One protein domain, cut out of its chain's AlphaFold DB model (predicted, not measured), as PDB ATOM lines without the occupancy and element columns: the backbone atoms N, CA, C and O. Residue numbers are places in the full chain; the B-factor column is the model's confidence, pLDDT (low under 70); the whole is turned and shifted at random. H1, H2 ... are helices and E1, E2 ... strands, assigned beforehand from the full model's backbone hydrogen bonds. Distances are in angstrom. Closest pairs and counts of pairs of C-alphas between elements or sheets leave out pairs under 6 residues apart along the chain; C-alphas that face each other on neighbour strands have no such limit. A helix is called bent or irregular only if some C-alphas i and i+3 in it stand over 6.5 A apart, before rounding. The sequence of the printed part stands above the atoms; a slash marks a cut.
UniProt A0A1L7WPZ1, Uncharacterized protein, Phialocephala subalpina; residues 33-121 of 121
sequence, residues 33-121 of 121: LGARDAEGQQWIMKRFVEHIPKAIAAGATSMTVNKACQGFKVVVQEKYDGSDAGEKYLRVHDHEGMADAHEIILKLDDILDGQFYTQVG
ATOM      1  N   LEU A  33     166.958 146.710 133.500       84.06
ATOM      2  CA  LEU A  33     166.804 147.225 132.145       84.06
ATOM      3  C   LEU A  33     165.900 148.452 132.171       84.06
ATOM      4  O   LEU A  33     164.725 148.346 132.530       84.06
ATOM      5  N   GLY A  34     166.423 149.618 131.809       81.50
ATOM      6  CA  GLY A  34     165.613 150.808 131.583       81.50
ATOM      7  C   GLY A  34     165.016 150.797 130.194       81.50
ATOM      8  O   GLY A  34     165.746 150.828 129.214       81.50
ATOM      9  N   ALA A  35     163.694 150.794 130.112       82.75
ATOM     10  CA  ALA A  35     162.967 151.023 128.879       82.75
ATOM     11  C   ALA A  35     162.818 152.522 128.599       82.75
ATOM     12  O   ALA A  35     162.837 153.359 129.508       82.75
ATOM     13  N   ARG A  36     162.612 152.855 127.327       81.50
ATOM     14  CA  ARG A  36     162.326 154.220 126.881       81.50
ATOM     15  C   ARG A  36     160.997 154.765 127.407       81.50
ATOM     16  O   ARG A  36     160.911 155.930 127.792       81.50
ATOM     17  N   ASP A  37     159.976 153.920 127.420       85.12
ATOM     18  CA  ASP A  37     158.607 154.261 127.792       85.12
ATOM     19  C   ASP A  37     157.864 153.047 128.380       85.12
ATOM     20  O   ASP A  37     158.433 151.973 128.612       85.12
ATOM     21  N   ALA A  38     156.574 153.226 128.668       87.56
ATOM     22  CA  ALA A  38     155.730 152.180 129.231       87.56
ATOM     23  C   ALA A  38     155.497 151.004 128.267       87.56
ATOM     24  O   ALA A  38     155.333 149.873 128.731       87.56
ATOM     25  N   GLU A  39     155.469 151.252 126.956       86.94
ATOM     26  CA  GLU A  39     155.272 150.212 125.945       86.94
ATOM     27  C   GLU A  39     156.518 149.329 125.858       86.94
ATOM     28  O   GLU A  39     156.412 148.108 126.000       86.94
ATOM     29  N   GLY A  40     157.702 149.942 125.784       84.62
ATOM     30  CA  GLY A  40     158.983 149.248 125.874       84.62
ATOM     31  C   GLY A  40     159.116 148.452 127.175       84.62
ATOM     32  O   GLY A  40     159.501 147.283 127.148       84.62
ATOM     33  N   GLN A  41     158.710 149.019 128.320       87.81
ATOM     34  CA  GLN A  41     158.737 148.304 129.603       87.81
ATOM     35  C   GLN A  41     157.853 147.048 129.567       87.81
ATOM     36  O   GLN A  41     158.278 145.981 130.013       87.81
ATOM     37  N   GLN A  42     156.628 147.149 129.039       87.50
ATOM     38  CA  GLN A  42     155.734 145.992 128.918       87.50
ATOM     39  C   GLN A  42     156.264 144.951 127.935       87.50
ATOM     40  O   GLN A  42     156.174 143.751 128.207       87.50
ATOM     41  N   TRP A  43     156.835 145.400 126.821       84.50
ATOM     42  CA  TRP A  43     157.435 144.523 125.830       84.50
ATOM     43  C   TRP A  43     158.600 143.720 126.424       84.50
ATOM     44  O   TRP A  43     158.588 142.491 126.332       84.50
ATOM     45  N   ILE A  44     159.534 144.378 127.126       84.75
ATOM     46  CA  ILE A  44     160.648 143.717 127.829       84.75
ATOM     47  C   ILE A  44     160.101 142.694 128.831       84.75
ATOM     48  O   ILE A  44     160.502 141.529 128.812       84.75
ATOM     49  N   MET A  45     159.147 143.097 129.678       87.94
ATOM     50  CA  MET A  45     158.569 142.200 130.681       87.94
ATOM     51  C   MET A  45     157.963 140.945 130.067       87.94
ATOM     52  O   MET A  45     158.254 139.846 130.534       87.94
ATOM     53  N   LYS A  46     157.134 141.091 129.027       87.56
ATOM     54  CA  LYS A  46     156.467 139.957 128.378       87.56
ATOM     55  C   LYS A  46     157.483 138.908 127.934       87.56
ATOM     56  O   LYS A  46     157.308 137.723 128.204       87.56
ATOM     57  N   ARG A  47     158.573 139.351 127.315       84.12
ATOM     58  CA  ARG A  47     159.608 138.459 126.800       84.12
ATOM     59  C   ARG A  47     160.386 137.737 127.898       84.12
ATOM     60  O   ARG A  47     160.633 136.541 127.776       84.12
ATOM     61  N   PHE A  48     160.744 138.430 128.980       86.56
ATOM     62  CA  PHE A  48     161.404 137.785 130.118       86.56
ATOM     63  C   PHE A  48     160.458 136.849 130.881       86.56
ATOM     64  O   PHE A  48     160.896 135.820 131.381       86.56
ATOM     65  N   VAL A  49     159.155 137.135 130.934       89.75
ATOM     66  CA  VAL A  49     158.168 136.213 131.520       89.75
ATOM     67  C   VAL A  49     158.054 134.927 130.695       89.75
ATOM     68  O   VAL A  49     158.072 133.836 131.260       89.75
ATOM     69  N   GLU A  50     158.013 135.030 129.365       87.00
ATOM     70  CA  GLU A  50     158.037 133.870 128.454       87.00
ATOM     71  C   GLU A  50     159.330 133.039 128.581       87.00
ATOM     72  O   GLU A  50     159.369 131.862 128.213       87.00
ATOM     73  N   HIS A  51     160.389 133.637 129.128       84.69
ATOM     74  CA  HIS A  51     161.688 133.009 129.326       84.69
ATOM     75  C   HIS A  51     161.792 132.165 130.602       84.69
ATOM     76  O   HIS A  51     162.522 131.172 130.607       84.69
ATOM     77  N   ILE A  52     161.034 132.509 131.650       90.25
ATOM     78  CA  ILE A  52     161.048 131.827 132.955       90.25
ATOM     79  C   ILE A  52     161.078 130.294 132.826       90.25
ATOM     80  O   ILE A  52     162.014 129.686 133.345       90.25
ATOM     81  N   PRO A  53     160.141 129.623 132.120       90.56
ATOM     82  CA  PRO A  53     160.133 128.159 132.073       90.56
ATOM     83  C   PRO A  53     161.400 127.567 131.441       90.56
ATOM     84  O   PRO A  53     161.849 126.501 131.860       90.56
ATOM     85  N   LYS A  54     162.002 128.257 130.465       87.44
ATOM     86  CA  LYS A  54     163.238 127.806 129.815       87.44
ATOM     87  C   LYS A  54     164.432 127.927 130.762       87.44
ATOM     88  O   LYS A  54     165.243 127.010 130.815       87.44
ATOM     89  N   ALA A  55     164.518 129.018 131.527       88.88
ATOM     90  CA  ALA A  55     165.595 129.224 132.494       88.88
ATOM     91  C   ALA A  55     165.551 128.164 133.601       88.88
ATOM     92  O   ALA A  55     166.572 127.555 133.918       88.88
ATOM     93  N   ILE A  56     164.354 127.866 134.123       92.25
ATOM     94  CA  ILE A  56     164.173 126.805 135.124       92.25
ATOM     95  C   ILE A  56     164.560 125.436 134.556       92.25
ATOM     96  O   ILE A  56     165.311 124.696 135.187       92.25
ATOM     97  N   ALA A  57     164.110 125.109 133.339       90.25
ATOM     98  CA  ALA A  57     164.466 123.849 132.685       90.25
ATOM     99  C   ALA A  57     165.979 123.715 132.420       90.25
ATOM    100  O   ALA A  57     166.514 122.608 132.465       90.25
ATOM    101  N   ALA A  58     166.671 124.828 132.164       86.12
ATOM    102  CA  ALA A  58     168.107 124.860 131.907       86.12
ATOM    103  C   ALA A  58     168.973 124.940 133.183       86.12
ATOM    104  O   ALA A  58     170.182 124.728 133.094       86.12
ATOM    105  N   GLY A  59     168.383 125.161 134.365       90.00
ATOM    106  CA  GLY A  59     169.072 125.000 135.651       90.00
ATOM    107  C   GLY A  59     168.940 126.150 136.649       90.00
ATOM    108  O   GLY A  59     169.484 126.028 137.748       90.00
ATOM    109  N   ALA A  60     168.236 127.237 136.323       92.38
ATOM    110  CA  ALA A  60     167.888 128.247 137.320       92.38
ATOM    111  C   ALA A  60     166.949 127.647 138.378       92.38
ATOM    112  O   ALA A  60     165.989 126.944 138.062       92.38
ATOM    113  N   THR A  61     167.196 127.945 139.650       95.19
ATOM    114  CA  THR A  61     166.309 127.546 140.748       95.19
ATOM    115  C   THR A  61     165.017 128.357 140.727       95.19
ATOM    116  O   THR A  61     163.935 127.826 140.968       95.19
ATOM    117  N   SER A  62     165.123 129.656 140.454       94.88
ATOM    118  CA  SER A  62     163.976 130.543 140.283       94.88
ATOM    119  C   SER A  62     164.324 131.701 139.354       94.88
ATOM    120  O   SER A  62     165.492 132.045 139.186       94.88
ATOM    121  N   MET A  63     163.297 132.311 138.765       94.31
ATOM    122  CA  MET A  63     163.413 133.547 138.000       94.31
ATOM    123  C   MET A  63     162.185 134.423 138.254       94.31
ATOM    124  O   MET A  63     161.056 133.931 138.223       94.31
ATOM    125  N   THR A  64     162.392 135.713 138.503       94.62
ATOM    126  CA  THR A  64     161.333 136.710 138.690       94.62
ATOM    127  C   THR A  64     161.562 137.913 137.783       94.62
ATOM    128  O   THR A  64     162.694 138.263 137.456       94.62
ATOM    129  N   VAL A  65     160.466 138.543 137.357       92.75
ATOM    130  CA  VAL A  65     160.471 139.709 136.467       92.75
ATOM    131  C   VAL A  65     159.522 140.744 137.052       92.75
ATOM    132  O   VAL A  65     158.320 140.506 137.145       92.75
ATOM    133  N   ASN A  66     160.056 141.889 137.457       93.38
ATOM    134  CA  ASN A  66     159.323 142.923 138.179       93.38
ATOM    135  C   ASN A  66     159.487 144.291 137.517       93.38
ATOM    136  O   ASN A  66     160.489 144.567 136.862       93.38
ATOM    137  N   LYS A  67     158.518 145.182 137.736       91.62
ATOM    138  CA  LYS A  67     158.689 146.611 137.448       91.62
ATOM    139  C   LYS A  67     159.404 147.273 138.616       91.62
ATOM    140  O   LYS A  67     159.082 146.987 139.768       91.62
ATOM    141  N   ALA A  68     160.320 148.192 138.334       85.31
ATOM    142  CA  ALA A  68     160.807 149.087 139.376       85.31
ATOM    143  C   ALA A  68     159.709 150.085 139.781       85.31
ATOM    144  O   ALA A  68     158.854 150.449 138.973       85.31
ATOM    145  N   CYS A  69     159.762 150.576 141.020       78.00
ATOM    146  CA  CYS A  69     158.811 151.573 141.520       78.00
ATOM    147  C   CYS A  69     158.973 152.956 140.863       78.00
ATOM    148  O   CYS A  69     158.065 153.777 140.946       78.00
ATOM    149  N   GLN A  70     160.129 153.232 140.250       79.81
ATOM    150  CA  GLN A  70     160.444 154.515 139.621       79.81
ATOM    151  C   GLN A  70     161.007 154.311 138.212       79.81
ATOM    152  O   GLN A  70     161.905 153.492 138.000       79.81
ATOM    153  N   GLY A  71     160.500 155.103 137.266       83.88
ATOM    154  CA  GLY A  71     160.883 155.043 135.857       83.88
ATOM    155  C   GLY A  71     160.367 153.796 135.134       83.88
ATOM    156  O   GLY A  71     159.698 152.934 135.704       83.88
ATOM    157  N   PHE A  72     160.695 153.688 133.850       85.81
ATOM    158  CA  PHE A  72     160.299 152.559 133.010       85.81
ATOM    159  C   PHE A  72     161.302 151.405 133.114       85.81
ATOM    160  O   PHE A  72     161.802 150.917 132.112       85.81
ATOM    161  N   LYS A  73     161.638 150.970 134.334       86.56
ATOM    162  CA  LYS A  73     162.652 149.923 134.548       86.56
ATOM    163  C   LYS A  73     162.032 148.549 134.785       86.56
ATOM    164  O   LYS A  73     161.005 148.435 135.461       86.56
ATOM    165  N   VAL A  74     162.666 147.517 134.242       88.44
ATOM    166  CA  VAL A  74     162.372 146.101 134.487       88.44
ATOM    167  C   VAL A  74     163.538 145.495 135.254       88.44
ATOM    168  O   VAL A  74     164.691 145.683 134.882       88.44
ATOM    169  N   VAL A  75     163.224 144.781 136.329       90.19
ATOM    170  CA  VAL A  75     164.184 144.059 137.163       90.19
ATOM    171  C   VAL A  75     163.943 142.573 136.973       90.19
ATOM    172  O   VAL A  75     162.865 142.069 137.291       90.19
ATOM    173  N   VAL A  76     164.945 141.876 136.457       89.88
ATOM    174  CA  VAL A  76     164.961 140.424 136.311       89.88
ATOM    175  C   VAL A  76     165.906 139.861 137.361       89.88
ATOM    176  O   VAL A  76     167.038 140.327 137.477       89.88
ATOM    177  N   GLN A  77     165.448 138.889 138.145       92.06
ATOM    178  CA  GLN A  77     166.264 138.222 139.157       92.06
ATOM    179  C   GLN A  77     166.217 136.722 138.925       92.06
ATOM    180  O   GLN A  77     165.138 136.148 138.825       92.06
ATOM    181  N   GLU A  78     167.374 136.086 138.888       92.19
ATOM    182  CA  GLU A  78     167.525 134.649 138.717       92.19
ATOM    183  C   GLU A  78     168.312 134.096 139.897       92.19
ATOM    184  O   GLU A  78     169.335 134.664 140.279       92.19
ATOM    185  N   LYS A  79     167.846 132.997 140.484       93.69
ATOM    186  CA  LYS A  79     168.538 132.311 141.574       93.69
ATOM    187  C   LYS A  79     169.191 131.045 141.056       93.69
ATOM    188  O   LYS A  79     168.542 130.249 140.379       93.69
ATOM    189  N   TYR A  80     170.426 130.820 141.471       92.00
ATOM    190  CA  TYR A  80     171.168 129.601 141.205       92.00
ATOM    191  C   TYR A  80     171.668 129.038 142.528       92.00
ATOM    192  O   TYR A  80     172.446 129.694 143.213       92.00
ATOM    193  N   ASP A  81     171.210 127.840 142.889       91.00
ATOM    194  CA  ASP A  81     171.624 127.139 144.108       91.00
ATOM    195  C   ASP A  81     172.556 125.956 143.801       91.00
ATOM    196  O   ASP A  81     172.495 125.340 142.730       91.00
ATOM    197  N   GLY A  82     173.352 125.576 144.804       88.00
ATOM    198  CA  GLY A  82     174.243 124.413 144.765       88.00
ATOM    199  C   GLY A  82     175.716 124.776 144.590       88.00
ATOM    200  O   GLY A  82     176.083 125.928 144.369       88.00
ATOM    201  N   SER A  83     176.584 123.771 144.703       87.38
ATOM    202  CA  SER A  83     178.022 123.923 144.443       87.38
ATOM    203  C   SER A  83     178.342 124.142 142.959       87.38
ATOM    204  O   SER A  83     179.436 124.586 142.642       87.38
ATOM    205  N   ASP A  84     177.391 123.838 142.075       88.38
ATOM    206  CA  ASP A  84     177.437 123.942 140.612       88.38
ATOM    207  C   ASP A  84     176.641 125.151 140.069       88.38
ATOM    208  O   ASP A  84     176.299 125.203 138.887       88.38
ATOM    209  N   ALA A  85     176.313 126.132 140.919       87.56
ATOM    210  CA  ALA A  85     175.473 127.278 140.560       87.56
ATOM    211  C   ALA A  85     176.008 128.063 139.347       87.56
ATOM    212  O   ALA A  85     175.235 128.459 138.474       87.56
ATOM    213  N   GLY A  86     177.328 128.248 139.246       86.00
ATOM    214  CA  GLY A  86     177.945 128.919 138.101       86.00
ATOM    215  C   GLY A  86     177.786 128.149 136.792       86.00
ATOM    216  O   GLY A  86     177.533 128.754 135.756       86.00
ATOM    217  N   GLU A  87     177.872 126.817 136.828       86.25
ATOM    218  CA  GLU A  87     177.664 125.980 135.640       86.25
ATOM    219  C   GLU A  87     176.207 126.014 135.180       86.25
ATOM    220  O   GLU A  87     175.941 126.090 133.981       86.25
ATOM    221  N   LYS A  88     175.258 126.000 136.123       88.81
ATOM    222  CA  LYS A  88     173.828 126.181 135.831       88.81
ATOM    223  C   LYS A  88     173.562 127.541 135.194       88.81
ATOM    224  O   LYS A  88     172.883 127.599 134.176       88.81
ATOM    225  N   TYR A  89     174.140 128.608 135.743       86.81
ATOM    226  CA  TYR A  89     174.066 129.947 135.162       86.81
ATOM    227  C   TYR A  89     174.610 129.980 133.735       86.81
ATOM    228  O   TYR A  89     173.927 130.451 132.831       86.81
ATOM    229  N   LEU A  90     175.802 129.427 133.496       83.94
ATOM    230  CA  LEU A  90     176.365 129.367 132.147       83.94
ATOM    231  C   LEU A  90     175.463 128.568 131.208       83.94
ATOM    232  O   LEU A  90     175.170 129.027 130.114       83.94
ATOM    233  N   ARG A  91     174.932 127.427 131.657       84.12
ATOM    234  CA  ARG A  91     174.010 126.613 130.860       84.12
ATOM    235  C   ARG A  91     172.746 127.374 130.485       84.12
ATOM    236  O   ARG A  91     172.341 127.288 129.334       84.12
ATOM    237  N   VAL A  92     172.147 128.116 131.415       85.31
ATOM    238  CA  VAL A  92     171.016 129.002 131.118       85.31
ATOM    239  C   VAL A  92     171.459 130.048 130.095       85.31
ATOM    240  O   VAL A  92     170.937 130.081 128.993       85.31
ATOM    241  N   HIS A  93     172.497 130.833 130.367       79.50
ATOM    242  CA  HIS A  93     172.894 131.950 129.503       79.50
ATOM    243  C   HIS A  93     173.597 131.564 128.182       79.50
ATOM    244  O   HIS A  93     173.806 132.438 127.341       79.50
ATOM    245  N   ASP A  94     173.964 130.300 127.982       76.88
ATOM    246  CA  ASP A  94     174.524 129.770 126.730       76.88
ATOM    247  C   ASP A  94     173.508 128.917 125.948       76.88
ATOM    248  O   ASP A  94     173.788 128.499 124.824       76.88
ATOM    249  N   HIS A  95     172.323 128.648 126.508       72.06
ATOM    250  CA  HIS A  95     171.326 127.809 125.850       72.06
ATOM    251  C   HIS A  95     170.727 128.526 124.628       72.06
ATOM    252  O   HIS A  95     170.294 129.671 124.704       72.06
ATOM    253  N   GLU A  96     170.647 127.843 123.483       67.50
ATOM    254  CA  GLU A  96     170.270 128.448 122.189       67.50
ATOM    255  C   GLU A  96     168.905 129.160 122.227       67.50
ATOM    256  O   GLU A  96     168.733 130.238 121.664       67.50
ATOM    257  N   GLY A  97     167.950 128.618 122.989       65.44
ATOM    258  CA  GLY A  97     166.643 129.242 123.248       65.44
ATOM    259  C   GLY A  97     166.665 130.534 124.087       65.44
ATOM    260  O   GLY A  97     165.590 131.027 124.444       65.44
ATOM    261  N   MET A  98     167.852 131.040 124.436       64.94
ATOM    262  CA  MET A  98     168.095 132.239 125.253       64.94
ATOM    263  C   MET A  98     168.669 133.392 124.433       64.94
ATOM    264  O   MET A  98     168.700 134.521 124.924       64.94
ATOM    265  N   ALA A  99     169.039 133.133 123.174       60.53
ATOM    266  CA  ALA A  99     169.474 134.160 122.236       60.53
ATOM    267  C   ALA A  99     168.442 135.293 122.118       60.53
ATOM    268  O   ALA A  99     168.845 136.447 122.089       60.53
ATOM    269  N   ASP A 100     167.137 134.996 122.176       62.34
ATOM    270  CA  ASP A 100     166.059 135.998 122.153       62.34
ATOM    271  C   ASP A 100     166.094 136.946 123.368       62.34
ATOM    272  O   ASP A 100     165.832 138.142 123.243       62.34
ATOM    273  N   ALA A 101     166.426 136.428 124.558       64.38
ATOM    274  CA  ALA A 101     166.509 137.221 125.788       64.38
ATOM    275  C   ALA A 101     167.711 138.167 125.767       64.38
ATOM    276  O   ALA A 101     167.634 139.306 126.227       64.38
ATOM    277  N   HIS A 102     168.825 137.718 125.189       63.53
ATOM    278  CA  HIS A 102     169.960 138.603 124.977       63.53
ATOM    279  C   HIS A 102     169.785 139.501 123.755       63.53
ATOM    280  O   HIS A 102     170.284 140.618 123.768       63.53
ATOM    281  N   GLU A 103     169.034 139.091 122.732       61.22
ATOM    282  CA  GLU A 103     168.668 139.950 121.603       61.22
ATOM    283  C   GLU A 103     167.845 141.152 122.081       61.22
ATOM    284  O   GLU A 103     168.040 142.248 121.571       61.22
ATOM    285  N   ILE A 104     167.009 140.996 123.114       62.94
ATOM    286  CA  ILE A 104     166.335 142.115 123.798       62.94
ATOM    287  C   ILE A 104     167.345 143.099 124.377       62.94
ATOM    288  O   ILE A 104     167.222 144.293 124.144       62.94
ATOM    289  N   ILE A 105     168.372 142.602 125.073       62.00
ATOM    290  CA  ILE A 105     169.458 143.426 125.626       62.00
ATOM    291  C   ILE A 105     170.261 144.118 124.502       62.00
ATOM    292  O   ILE A 105     170.792 145.209 124.699       62.00
ATOM    293  N   LEU A 106     170.354 143.492 123.323       54.91
ATOM    294  CA  LEU A 106     171.156 143.953 122.185       54.91
ATOM    295  C   LEU A 106     170.393 144.805 121.159       54.91
ATOM    296  O   LEU A 106     171.035 145.541 120.405       54.91
ATOM    297  N   LYS A 107     169.056 144.758 121.134       58.34
ATOM    298  CA  LYS A 107     168.191 145.699 120.405       58.34
ATOM    299  C   LYS A 107     168.064 146.981 121.232       58.34
ATOM    300  O   LYS A 107     167.051 147.283 121.847       58.34
ATOM    301  N   LEU A 108     169.189 147.692 121.234       52.19
ATOM    302  CA  LEU A 108     169.575 148.844 122.049       52.19
ATOM    303  C   LEU A 108     168.765 150.133 121.823       52.19
ATOM    304  O   LEU A 108     169.023 151.111 122.516       52.19
ATOM    305  N   ASP A 109     167.796 150.167 120.905       51.81
ATOM    306  CA  ASP A 109     167.022 151.395 120.652       51.81
ATOM    307  C   ASP A 109     165.911 151.631 121.694       51.81
ATOM    308  O   ASP A 109     165.515 152.776 121.926       51.81
ATOM    309  N   ASP A 110     165.462 150.570 122.375       49.03
ATOM    310  CA  ASP A 110     164.416 150.642 123.408       49.03
ATOM    311  C   ASP A 110     164.961 150.547 124.842       49.03
ATOM    312  O   ASP A 110     164.225 150.827 125.793       49.03
ATOM    313  N   ILE A 111     166.242 150.184 125.007       57.31
ATOM    314  CA  ILE A 111     166.907 150.056 126.311       57.31
ATOM    315  C   ILE A 111     167.868 151.227 126.525       57.31
ATOM    316  O   ILE A 111     168.919 151.314 125.897       57.31
ATOM    317  N   LEU A 112     167.509 152.119 127.448       57.31
ATOM    318  CA  LEU A 112     168.274 153.320 127.790       57.31
ATOM    319  C   LEU A 112     169.478 153.017 128.692       57.31
ATOM    320  O   LEU A 112     170.509 153.680 128.592       57.31
ATOM    321  N   ASP A 113     169.340 152.041 129.592       65.38
ATOM    322  CA  ASP A 113     170.402 151.582 130.483       65.38
ATOM    323  C   ASP A 113     170.249 150.088 130.826       65.38
ATOM    324  O   ASP A 113     169.144 149.558 130.936       65.38
ATOM    325  N   GLY A 114     171.378 149.391 130.970       69.75
ATOM    326  CA  GLY A 114     171.440 147.989 131.385       69.75
ATOM    327  C   GLY A 114     172.478 147.818 132.488       69.75
ATOM    328  O   GLY A 114     173.650 148.131 132.280       69.75
ATOM    329  N   GLN A 115     172.066 147.348 133.667       74.25
ATOM    330  CA  GLN A 115     172.966 147.057 134.788       74.25
ATOM    331  C   GLN A 115     172.838 145.594 135.193       74.25
ATOM    332  O   GLN A 115     171.736 145.110 135.444       74.25
ATOM    333  N   PHE A 116     173.973 144.913 135.313       78.06
ATOM    334  CA  PHE A 116     174.044 143.483 135.591       78.06
ATOM    335  C   PHE A 116     174.931 143.254 136.807       78.06
ATOM    336  O   PHE A 116     176.062 143.740 136.855       78.06
ATOM    337  N   TYR A 117     174.425 142.531 137.795       78.69
ATOM    338  CA  TYR A 117     175.140 142.269 139.038       78.69
ATOM    339  C   TYR A 117     174.792 140.895 139.585       78.69
ATOM    340  O   TYR A 117     173.742 140.328 139.290       78.69
ATOM    341  N   THR A 118     175.694 140.363 140.398       78.25
ATOM    342  CA  THR A 118     175.451 139.150 141.169       78.25
ATOM    343  C   THR A 118     175.484 139.456 142.651       78.25
ATOM    344  O   THR A 118     176.342 140.211 143.107       78.25
ATOM    345  N   GLN A 119     174.602 138.821 143.409       78.00
ATOM    346  CA  GLN A 119     174.565 138.910 144.861       78.00
ATOM    347  C   GLN A 119     174.689 137.507 145.450       78.00
ATOM    348  O   GLN A 119     173.905 136.623 145.114       78.00
ATOM    349  N   VAL A 120     175.673 137.299 146.324       77.94
ATOM    350  CA  VAL A 120     175.798 136.042 147.079       77.94
ATOM    351  C   VAL A 120     174.627 135.946 148.060       77.94
ATOM    352  O   VAL A 120     174.281 136.947 148.693       77.94
ATOM    353  N   GLY A 121     173.992 134.773 148.112       62.50
ATOM    354  CA  GLY A 121     172.825 134.481 148.950       62.50
ATOM    355  C   GLY A 121     173.157 133.661 150.185       62.50
ATOM    356  O   GLY A 121     174.183 132.947 150.165       62.50
TER     357      GLY A 121
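AT A GLANCE: This is residues 33 to 121 of the 121 residues of an uncharacterized protein of Phialocephala subalpina (UniProt A0A1L7WPZ1). Look first for one twisted sheet of four strands, with the long helix H1 packed over one face along E2 and E3, and the other face bare. H2 sits at one end of E3, and from there H3 runs back beside H1 to where E4 begins; E4 is joined to the sheet through the short E1. The printed part has 89 residues, with three named helices and four named strands in the order E1, H1, E2, E3, H2, H3, E4; the sheet, in the order E2, E3, E1, E4, is antiparallel, and the class is mixed, helices and strands. The whole is compact, with a radius of gyration of the C-alphas of 13.1 A and spans of 39 by 27 by 18 A.

HOW THE PARTS SIT: Begin at the hairpin of E2, residues 62 to 67, and E3, residues 73 to 80, where N 64 and O 77 are 2.8 A apart and N 77 and O 64 are 2.9 A apart, both within hydrogen-bond range. E3 pairs with E2 over residues 74 to 79 and with E1, residues 33 to 35, over residues 73 to 74, where N 33 and O 74 are 2.8 A apart. On the other side of E1 find E4, residues 111 to 120, with N 34 and O 113 at 2.9 A; E2 and E4 are the edge strands. H1, residues 38 to 58, is on the sheet at a height over the sheet of 8.4 A, over E2 and E3 and along the strands; its closest C-alphas to E2 are those of Ile 52 and Met 63, 5.8 A. With residues 54 to 58 alone, H1 touches H2, residues 85 to 94, at a steep tilt of 60 degrees; the C-alphas of Ala 58 and Val 92 are closest, 5.1 A. H1 and H2 on one face of the sheet make two layers. H3, residues 96 to 106, touches H1 at a shallow tilt of 26 degrees, opposite ways, with the C-alphas of Phe 48 and Ala 101 closest, 6.7 A; it only grazes the sheet with residues 104 to 105. E1, H1, E2 and E3, H2, H3, E4 are split strand-helix-strand units, each pair of strands running the same way with another strand between them, and both crossovers are right-handed. In H2 every O i to N i+4 pair is within hydrogen-bond range, in H1 15 of 17 and in H3 4 of 7.

IN THESE COORDINATES: Find C-alpha 33, where E1 begins, at (166.804, 147.225, 132.145). H1 runs 30.1 A from C-alpha 38 at (155.730, 152.180, 129.231), with a kink of 36 degrees near residue 51; it is irregular, with C-alphas 50 and 53 7.1 A apart. E2 is 17.2 A long, E3 23.0 A, H2 14.1 A and H3 15.5 A; H3 is only just irregular, with C-alphas 97 and 100 6.9 A apart. E4 runs 26.6 A to C-alpha 120 at (175.798, 136.042, 147.079).

THE WHOLE: The two C-alphas farthest apart, those of Asp 37 and Ser 83, are 39.7 A apart. The printed part has no cut, its six links are tight, and it ends at the chain's last residue, 121. The mean pLDDT of the printed part is 80.7; look for values under 70 at residues 96 to 114 and at residue 121.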